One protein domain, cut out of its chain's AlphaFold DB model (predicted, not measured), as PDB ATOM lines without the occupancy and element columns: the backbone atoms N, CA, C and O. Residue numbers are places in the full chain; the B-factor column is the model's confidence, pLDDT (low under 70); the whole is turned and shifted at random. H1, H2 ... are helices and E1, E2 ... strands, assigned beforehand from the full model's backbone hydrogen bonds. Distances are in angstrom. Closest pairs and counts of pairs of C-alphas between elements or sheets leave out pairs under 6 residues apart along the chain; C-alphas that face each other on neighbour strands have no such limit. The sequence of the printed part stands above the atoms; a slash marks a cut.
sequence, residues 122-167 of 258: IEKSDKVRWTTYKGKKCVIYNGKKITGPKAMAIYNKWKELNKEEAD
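Overview. This is residues 122 to 167 of the 258 residues of an uncharacterized protein of Naegleria fowleri (UniProt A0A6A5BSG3). A small antiparallel sheet of three short strands, E1, E2 and E3, has one longer helix, H1, laid slantwise over one of its faces; residues 149 to 159 of H1 cover mainly E2 and E1. The last turn of H1 and the end of the printed part, residues 164 to 167, lie away from the strands, at the far end of a rod-like outline. The printed part has 46 residues, with three named strands and then one named helix in the order E1 E2 E3 H1; the sheet runs E1 - E2 - E3, and the class is mixed, helices and strands. The whole is only just compact, close to loose, with a radius of gyration of the C-alphas of 10.9 A, and spans 37 by 16 by 14 A.

Along the chain. Begin with the sheet, and find C-alpha 128 at (5.858, 6.796, -23.876), where E1 starts; E1 takes residues 128 to 133 and is 15.1 A long. E2, residues 136 to 141, comes back over 15.7 A, and E3, residues 144 to 147, is shorter at 10.1 A. Then look at C-alpha 149, at (3.983, 6.776, -8.740): here H1 begins, and it runs through residues 149 to 163 for 21.4 A, to C-alpha 163 at (7.351, -7.222, -24.524).

Arrangement. The three strands form a meander, each strand the antiparallel neighbour of the one before. E1 and E2 are a hairpin with 150 degrees between their directions; look for N 131 and O 138, 2.9 A apart, and N 138 and O 131, 2.8 A apart, both within hydrogen-bond range. E2 and E3 are the next hairpin, at 145 degrees, with N 146 and O 139 at 2.8 A. E1 and E3 are the edge strands, and the sheet is only just strongly twisted, its C-alphas lying up to 4.1 A off the best plane. H1 is on the sheet, making two layers, a helix on one face of a sheet, at a height over the sheet of 9.2 A. It lies over E1 and E2, and on the local plane its line and that of E2 stand at 53 degrees, slantwise to the strands. The closest C-alphas of E2 and H1 are those of Val 139 and Ala 151, 5.4 A apart; those of E1 and H1 are Val 128 and Tyr 155, 6.9 A apart. In H1 every O i to N i+4 pair is within hydrogen-bond range.

Size, cuts and confidence. The two C-alphas farthest apart are those of Lys 134, in the link from E1 to E2, and Asp 167, at 36.9 A. The links E1 to E2, E2 to E3 and E3 to H1 are tight, and the printed part has no cut. In the B-factor column the mean pLDDT of the printed part is 86.9; look at residues 164 to 167 for the four that are under 70.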
ATOM      1  N   ILE A 122      -3.939   2.383 -21.605       86.31
ATOM      2  CA  ILE A 122      -2.689   2.658 -22.323       86.31
ATOM      3  C   ILE A 122      -2.691   1.693 -23.496       86.31
ATOM      4  O   ILE A 122      -3.016   0.517 -23.297       86.31
ATOM      5  N   GLU A 123      -2.363   2.201 -24.671       87.19
ATOM      6  CA  GLU A 123      -2.392   1.484 -25.942       87.19
ATOM      7  C   GLU A 123      -0.964   1.322 -26.481       87.19
ATOM      8  O   GLU A 123      -0.042   2.022 -26.059       87.19
ATOM      9  N   LYS A 124      -0.752   0.372 -27.399       84.19
ATOM     10  CA  LYS A 124       0.582   0.112 -27.976       84.19
ATOM     11  C   LYS A 124       1.095   1.290 -28.819       84.19
ATOM     12  O   LYS A 124       2.285   1.578 -28.816       84.19
ATOM     13  N   SER A 125       0.175   2.020 -29.450       85.25
ATOM     14  CA  SER A 125       0.406   3.254 -30.212       85.25
ATOM     15  C   SER A 125       0.834   4.463 -29.362       85.25
ATOM     16  O   SER A 125       1.246   5.484 -29.919       85.25
ATOM     17  N   ASP A 126       0.751   4.386 -28.026       89.94
ATOM     18  CA  ASP A 126       1.089   5.507 -27.148       89.94
ATOM     19  C   ASP A 126       2.593   5.821 -27.148       89.94
ATOM     20  O   ASP A 126       3.451   4.974 -26.881       89.94
ATOM     21  N   LYS A 127       2.926   7.100 -27.345       90.62
ATOM     22  CA  LYS A 127       4.303   7.608 -27.301       90.62
ATOM     23  C   LYS A 127       4.725   7.821 -25.847       90.62
ATOM     24  O   LYS A 127       4.460   8.874 -25.254       90.62
ATOM     25  N   VAL A 128       5.396   6.818 -25.275       92.69
ATOM     26  CA  VAL A 128       5.858   6.796 -23.876       92.69
ATOM     27  C   VAL A 128       7.385   6.886 -23.796       92.69
ATOM     28  O   VAL A 128       8.095   5.998 -24.252       92.69
ATOM     29  N   ARG A 129       7.916   7.944 -23.169       93.19
ATOM     30  CA  ARG A 129       9.366   8.135 -22.969       93.19
ATOM     31  C   ARG A 129       9.719   8.364 -21.502       93.19
ATOM     32  O   ARG A 129       9.209   9.294 -20.869       93.19
ATOM     33  N   TRP A 130      10.646   7.565 -20.978       93.00
ATOM     34  CA  TRP A 130      11.244   7.786 -19.660       93.00
ATOM     35  C   TRP A 130      12.229   8.964 -19.697       93.00
ATOM     36  O   TRP A 130      13.041   9.068 -20.613       93.00
ATOM     37  N   THR A 131      12.173   9.876 -18.724       93.62
ATOM     38  CA  THR A 131      13.079  11.036 -18.676       93.62
ATOM     39  C   THR A 131      13.242  11.601 -17.258       93.62
ATOM     40  O   THR A 131      12.506  11.248 -16.334       93.62
ATOM     41  N   THR A 132      14.198  12.506 -17.062       92.56
ATOM     42  CA  THR A 132      14.439  13.183 -15.779       92.56
ATOM     43  C   THR A 132      14.318  14.689 -15.964       92.56
ATOM     44  O   THR A 132      15.008  15.272 -16.791       92.56
ATOM     45  N   TYR A 133      13.465  15.343 -15.175       87.88
ATOM     46  CA  TYR A 133      13.249  16.789 -15.250       87.88
ATOM     47  C   TYR A 133      13.440  17.435 -13.878       87.88
ATOM     48  O   TYR A 133      12.755  17.066 -12.921       87.88
ATOM     49  N   LYS A 134      14.337  18.429 -13.786       89.88
ATOM     50  CA  LYS A 134      14.732  19.090 -12.522       89.88
ATOM     51  C   LYS A 134      15.094  18.065 -11.429       89.88
ATOM     52  O   LYS A 134      14.557  18.106 -10.324       89.88
ATOM     53  N   GLY A 135      15.934  17.088 -11.789       91.31
ATOM     54  CA  GLY A 135      16.395  16.010 -10.902       91.31
ATOM     55  C   GLY A 135      15.341  14.962 -10.513       91.31
ATOM     56  O   GLY A 135      15.626  14.093  -9.697       91.31
ATOM     57  N   LYS A 136      14.118  15.018 -11.063       88.62
ATOM     58  CA  LYS A 136      13.033  14.074 -10.742       88.62
ATOM     59  C   LYS A 136      12.708  13.191 -11.940       88.62
ATOM     60  O   LYS A 136      12.414  13.709 -13.018       88.62
ATOM     61  N   LYS A 137      12.716  11.871 -11.733       89.00
ATOM     62  CA  LYS A 137      12.286  10.888 -12.738       89.00
ATOM     63  C   LYS A 137      10.807  11.100 -13.094       89.00
ATOM     64  O   LYS A 137       9.977  11.360 -12.215       89.00
ATOM     65  N   CYS A 138      10.485  11.022 -14.377       92.75
ATOM     66  CA  CYS A 138       9.154  11.271 -14.922       92.75
ATOM     67  C   CYS A 138       8.968  10.590 -16.284       92.75
ATOM     68  O   CYS A 138       9.929  10.166 -16.917       92.75
ATOM     69  N   VAL A 139       7.721  10.513 -16.734       94.38
ATOM     70  CA  VAL A 139       7.353   9.966 -18.044       94.38
ATOM     71  C   VAL A 139       6.746  11.074 -18.882       94.38
ATOM     72  O   VAL A 139       5.936  11.854 -18.381       94.38
ATOM     73  N   ILE A 140       7.123  11.144 -20.152       92.62
ATOM     74  CA  ILE A 140       6.358  11.863 -21.167       92.62
ATOM     75  C   ILE A 140       5.450  10.823 -21.823       92.62
ATOM     76  O   ILE A 140       5.946   9.838 -22.354       92.62
ATOM     77  N   TYR A 141       4.140  11.030 -21.731       91.31
ATOM     78  CA  TYR A 141       3.098  10.190 -22.317       91.31
ATOM     79  C   TYR A 141       2.279  11.073 -23.261       91.31
ATOM     80  O   TYR A 141       1.675  12.043 -22.795       91.31
ATOM     81  N   ASN A 142       2.305  10.799 -24.567       90.06
ATOM     82  CA  ASN A 142       1.626  11.589 -25.608       90.06
ATOM     83  C   ASN A 142       1.837  13.109 -25.425       90.06
ATOM     84  O   ASN A 142       0.897  13.886 -25.258       90.06
ATOM     85  N   GLY A 143       3.109  13.515 -25.320       88.19
ATOM     86  CA  GLY A 143       3.542  14.900 -25.072       88.19
ATOM     87  C   GLY A 143       3.311  15.428 -23.647       88.19
ATOM     88  O   GLY A 143       3.945  16.400 -23.235       88.19
ATOM     89  N   LYS A 144       2.465  14.782 -22.837       89.75
ATOM     90  CA  LYS A 144       2.133  15.218 -21.473       89.75
ATOM     91  C   LYS A 144       3.110  14.638 -20.457       89.75
ATOM     92  O   LYS A 144       3.323  13.431 -20.368       89.75
ATOM     93  N   LYS A 145       3.686  15.508 -19.629       91.00
ATOM     94  CA  LYS A 145       4.600  15.108 -18.557       91.00
ATOM     95  C   LYS A 145       3.838  14.597 -17.330       91.00
ATOM     96  O   LYS A 145       3.064  15.332 -16.718       91.00
ATOM     97  N   ILE A 146       4.151  13.378 -16.903       89.75
ATOM     98  CA  ILE A 146       3.578  12.697 -15.739       89.75
ATOM     99  C   ILE A 146       4.692  12.403 -14.725       89.75
ATOM    100  O   ILE A 146       5.780  11.950 -15.073       89.75
ATOM    101  N   THR A 147       4.438  12.683 -13.445       90.12
ATOM    102  CA  THR A 147       5.419  12.566 -12.351       90.12
ATOM    103  C   THR A 147       4.885  11.730 -11.190       90.12
ATOM    104  O   THR A 147       3.681  11.731 -10.933       90.12
ATOM    105  N   GLY A 148       5.782  11.112 -10.416       87.31
ATOM    106  CA  GLY A 148       5.425  10.339  -9.219       87.31
ATOM    107  C   GLY A 148       4.983   8.903  -9.535       87.31
ATOM    108  O   GLY A 148       5.241   8.424 -10.638       87.31
ATOM    109  N   PRO A 149       4.305   8.203  -8.602       87.38
ATOM    110  CA  PRO A 149       3.983   6.776  -8.740       87.38
ATOM    111  C   PRO A 149       3.201   6.428 -10.013       87.38
ATOM    112  O   PRO A 149       3.441   5.394 -10.628       87.38
ATOM    113  N   LYS A 150       2.325   7.334 -10.470       85.38
ATOM    114  CA  LYS A 150       1.564   7.153 -11.713       85.38
ATOM    115  C   LYS A 150       2.454   7.065 -12.960       85.38
ATOM    116  O   LYS A 150       2.081   6.394 -13.911       85.38
ATOM    117  N   ALA A 151       3.623   7.711 -12.960       88.81
ATOM    118  CA  ALA A 151       4.571   7.633 -14.071       88.81
ATOM    119  C   ALA A 151       5.195   6.230 -14.180       88.81
ATOM    120  O   ALA A 151       5.248   5.678 -15.272       88.81
ATOM    121  N   MET A 152       5.586   5.625 -13.048       88.81
ATOM    122  CA  MET A 152       6.072   4.237 -13.010       88.81
ATOM    123  C   MET A 152       5.016   3.261 -13.540       88.81
ATOM    124  O   MET A 152       5.332   2.432 -14.383       88.81
ATOM    125  N   ALA A 153       3.763   3.387 -13.090       88.44
ATOM    126  CA  ALA A 153       2.679   2.502 -13.520       88.44
ATOM    127  C   ALA A 153       2.424   2.567 -15.039       88.44
ATOM    128  O   ALA A 153       2.239   1.533 -15.673       88.44
ATOM    129  N   ILE A 154       2.468   3.770 -15.626       89.00
ATOM    130  CA  ILE A 154       2.307   3.963 -17.076       89.00
ATOM    131  C   ILE A 154       3.470   3.332 -17.847       89.00
ATOM    132  O   ILE A 154       3.241   2.618 -18.818       89.00
ATOM    133  N   TYR A 155       4.707   3.558 -17.400       90.69
ATOM    134  CA  TYR A 155       5.891   3.006 -18.059       90.69
ATOM    135  C   TYR A 155       5.964   1.479 -17.970       90.69
ATOM    136  O   TYR A 155       6.261   0.833 -18.969       90.69
ATOM    137  N   ASN A 156       5.658   0.897 -16.806       89.62
ATOM    138  CA  ASN A 156       5.650  -0.555 -16.628       89.62
ATOM    139  C   ASN A 156       4.605  -1.214 -17.537       89.62
ATOM    140  O   ASN A 156       4.958  -2.117 -18.286       89.62
ATOM    141  N   LYS A 157       3.369  -0.695 -17.564       89.94
ATOM    142  CA  LYS A 157       2.309  -1.238 -18.423       89.94
ATOM    143  C   LYS A 157       2.617  -1.089 -19.917       89.94
ATOM    144  O   LYS A 157       2.350  -2.002 -20.688       89.94
ATOM    145  N   TRP A 158       3.200   0.035 -20.338       91.19
ATOM    146  CA  TRP A 158       3.677   0.188 -21.717       91.19
ATOM    147  C   TRP A 158       4.797  -0.815 -22.038       91.19
ATOM    148  O   TRP A 158       4.767  -1.451 -23.087       91.19
ATOM    149  N   LYS A 159       5.742  -1.028 -21.114       90.25
ATOM    150  CA  LYS A 159       6.825  -2.008 -21.274       90.25
ATOM    151  C   LYS A 159       6.311  -3.452 -21.343       90.25
ATOM    152  O   LYS A 159       6.859  -4.232 -22.110       90.25
ATOM    153  N   GLU A 160       5.290  -3.802 -20.563       88.94
ATOM    154  CA  GLU A 160       4.612  -5.106 -20.621       88.94
ATOM    155  C   GLU A 160       3.991  -5.325 -22.011       88.94
ATOM    156  O   GLU A 160       4.343  -6.289 -22.685       88.94
ATOM    157  N   LEU A 161       3.191  -4.366 -22.494       86.94
ATOM    158  CA  LEU A 161       2.532  -4.434 -23.807       86.94
ATOM    159  C   LEU A 161       3.505  -4.542 -24.996       86.94
ATOM    160  O   LEU A 161       3.169  -5.183 -25.985       86.94
ATOM    161  N   ASN A 162       4.691  -3.930 -24.912       84.56
ATOM    162  CA  ASN A 162       5.723  -4.022 -25.957       84.56
ATOM    163  C   ASN A 162       6.606  -5.276 -25.824       84.56
ATOM    164  O   ASN A 162       7.354  -5.589 -26.745       84.56
ATOM    165  N   LYS A 163       6.567  -5.991 -24.691       83.94
ATOM    166  CA  LYS A 163       7.351  -7.222 -24.524       83.94
ATOM    167  C   LYS A 163       6.691  -8.405 -25.236       83.94
ATOM    168  O   LYS A 163       7.391  -9.214 -25.825       83.94
ATOM    169  N   GLU A 164       5.361  -8.471 -25.206       66.50
ATOM    170  CA  GLU A 164       4.571  -9.575 -25.774       66.50
ATOM    171  C   GLU A 164       4.671  -9.703 -27.307       66.50
ATOM    172  O   GLU A 164       4.298 -10.737 -27.846       66.50
ATOM    173  N   GLU A 165       5.167  -8.686 -28.022       59.66
ATOM    174  CA  GLU A 165       5.333  -8.742 -29.488       59.66
ATOM    175  C   GLU A 165       6.683  -9.325 -29.923       59.66
ATOM    176  O   GLU A 165       6.770  -9.900 -31.005       59.66
ATOM    177  N   ALA A 166       7.715  -9.256 -29.075       59.00
ATOM    178  CA  ALA A 166       9.035  -9.807 -29.389       59.00
ATOM    179  C   ALA A 166       9.052 -11.347 -29.419       59.00
ATOM    180  O   ALA A 166       9.890 -11.938 -30.093       59.00
ATOM    181  N   ASP A 167       8.113 -11.992 -28.719       57.53
ATOM    182  CA  ASP A 167       8.030 -13.452 -28.598       57.53
ATOM    183  C   ASP A 167       7.199 -14.103 -29.740       57.53
ATOM    184  O   ASP A 167       6.998 -15.315 -29.736       57.53
TER     185      ASP A 167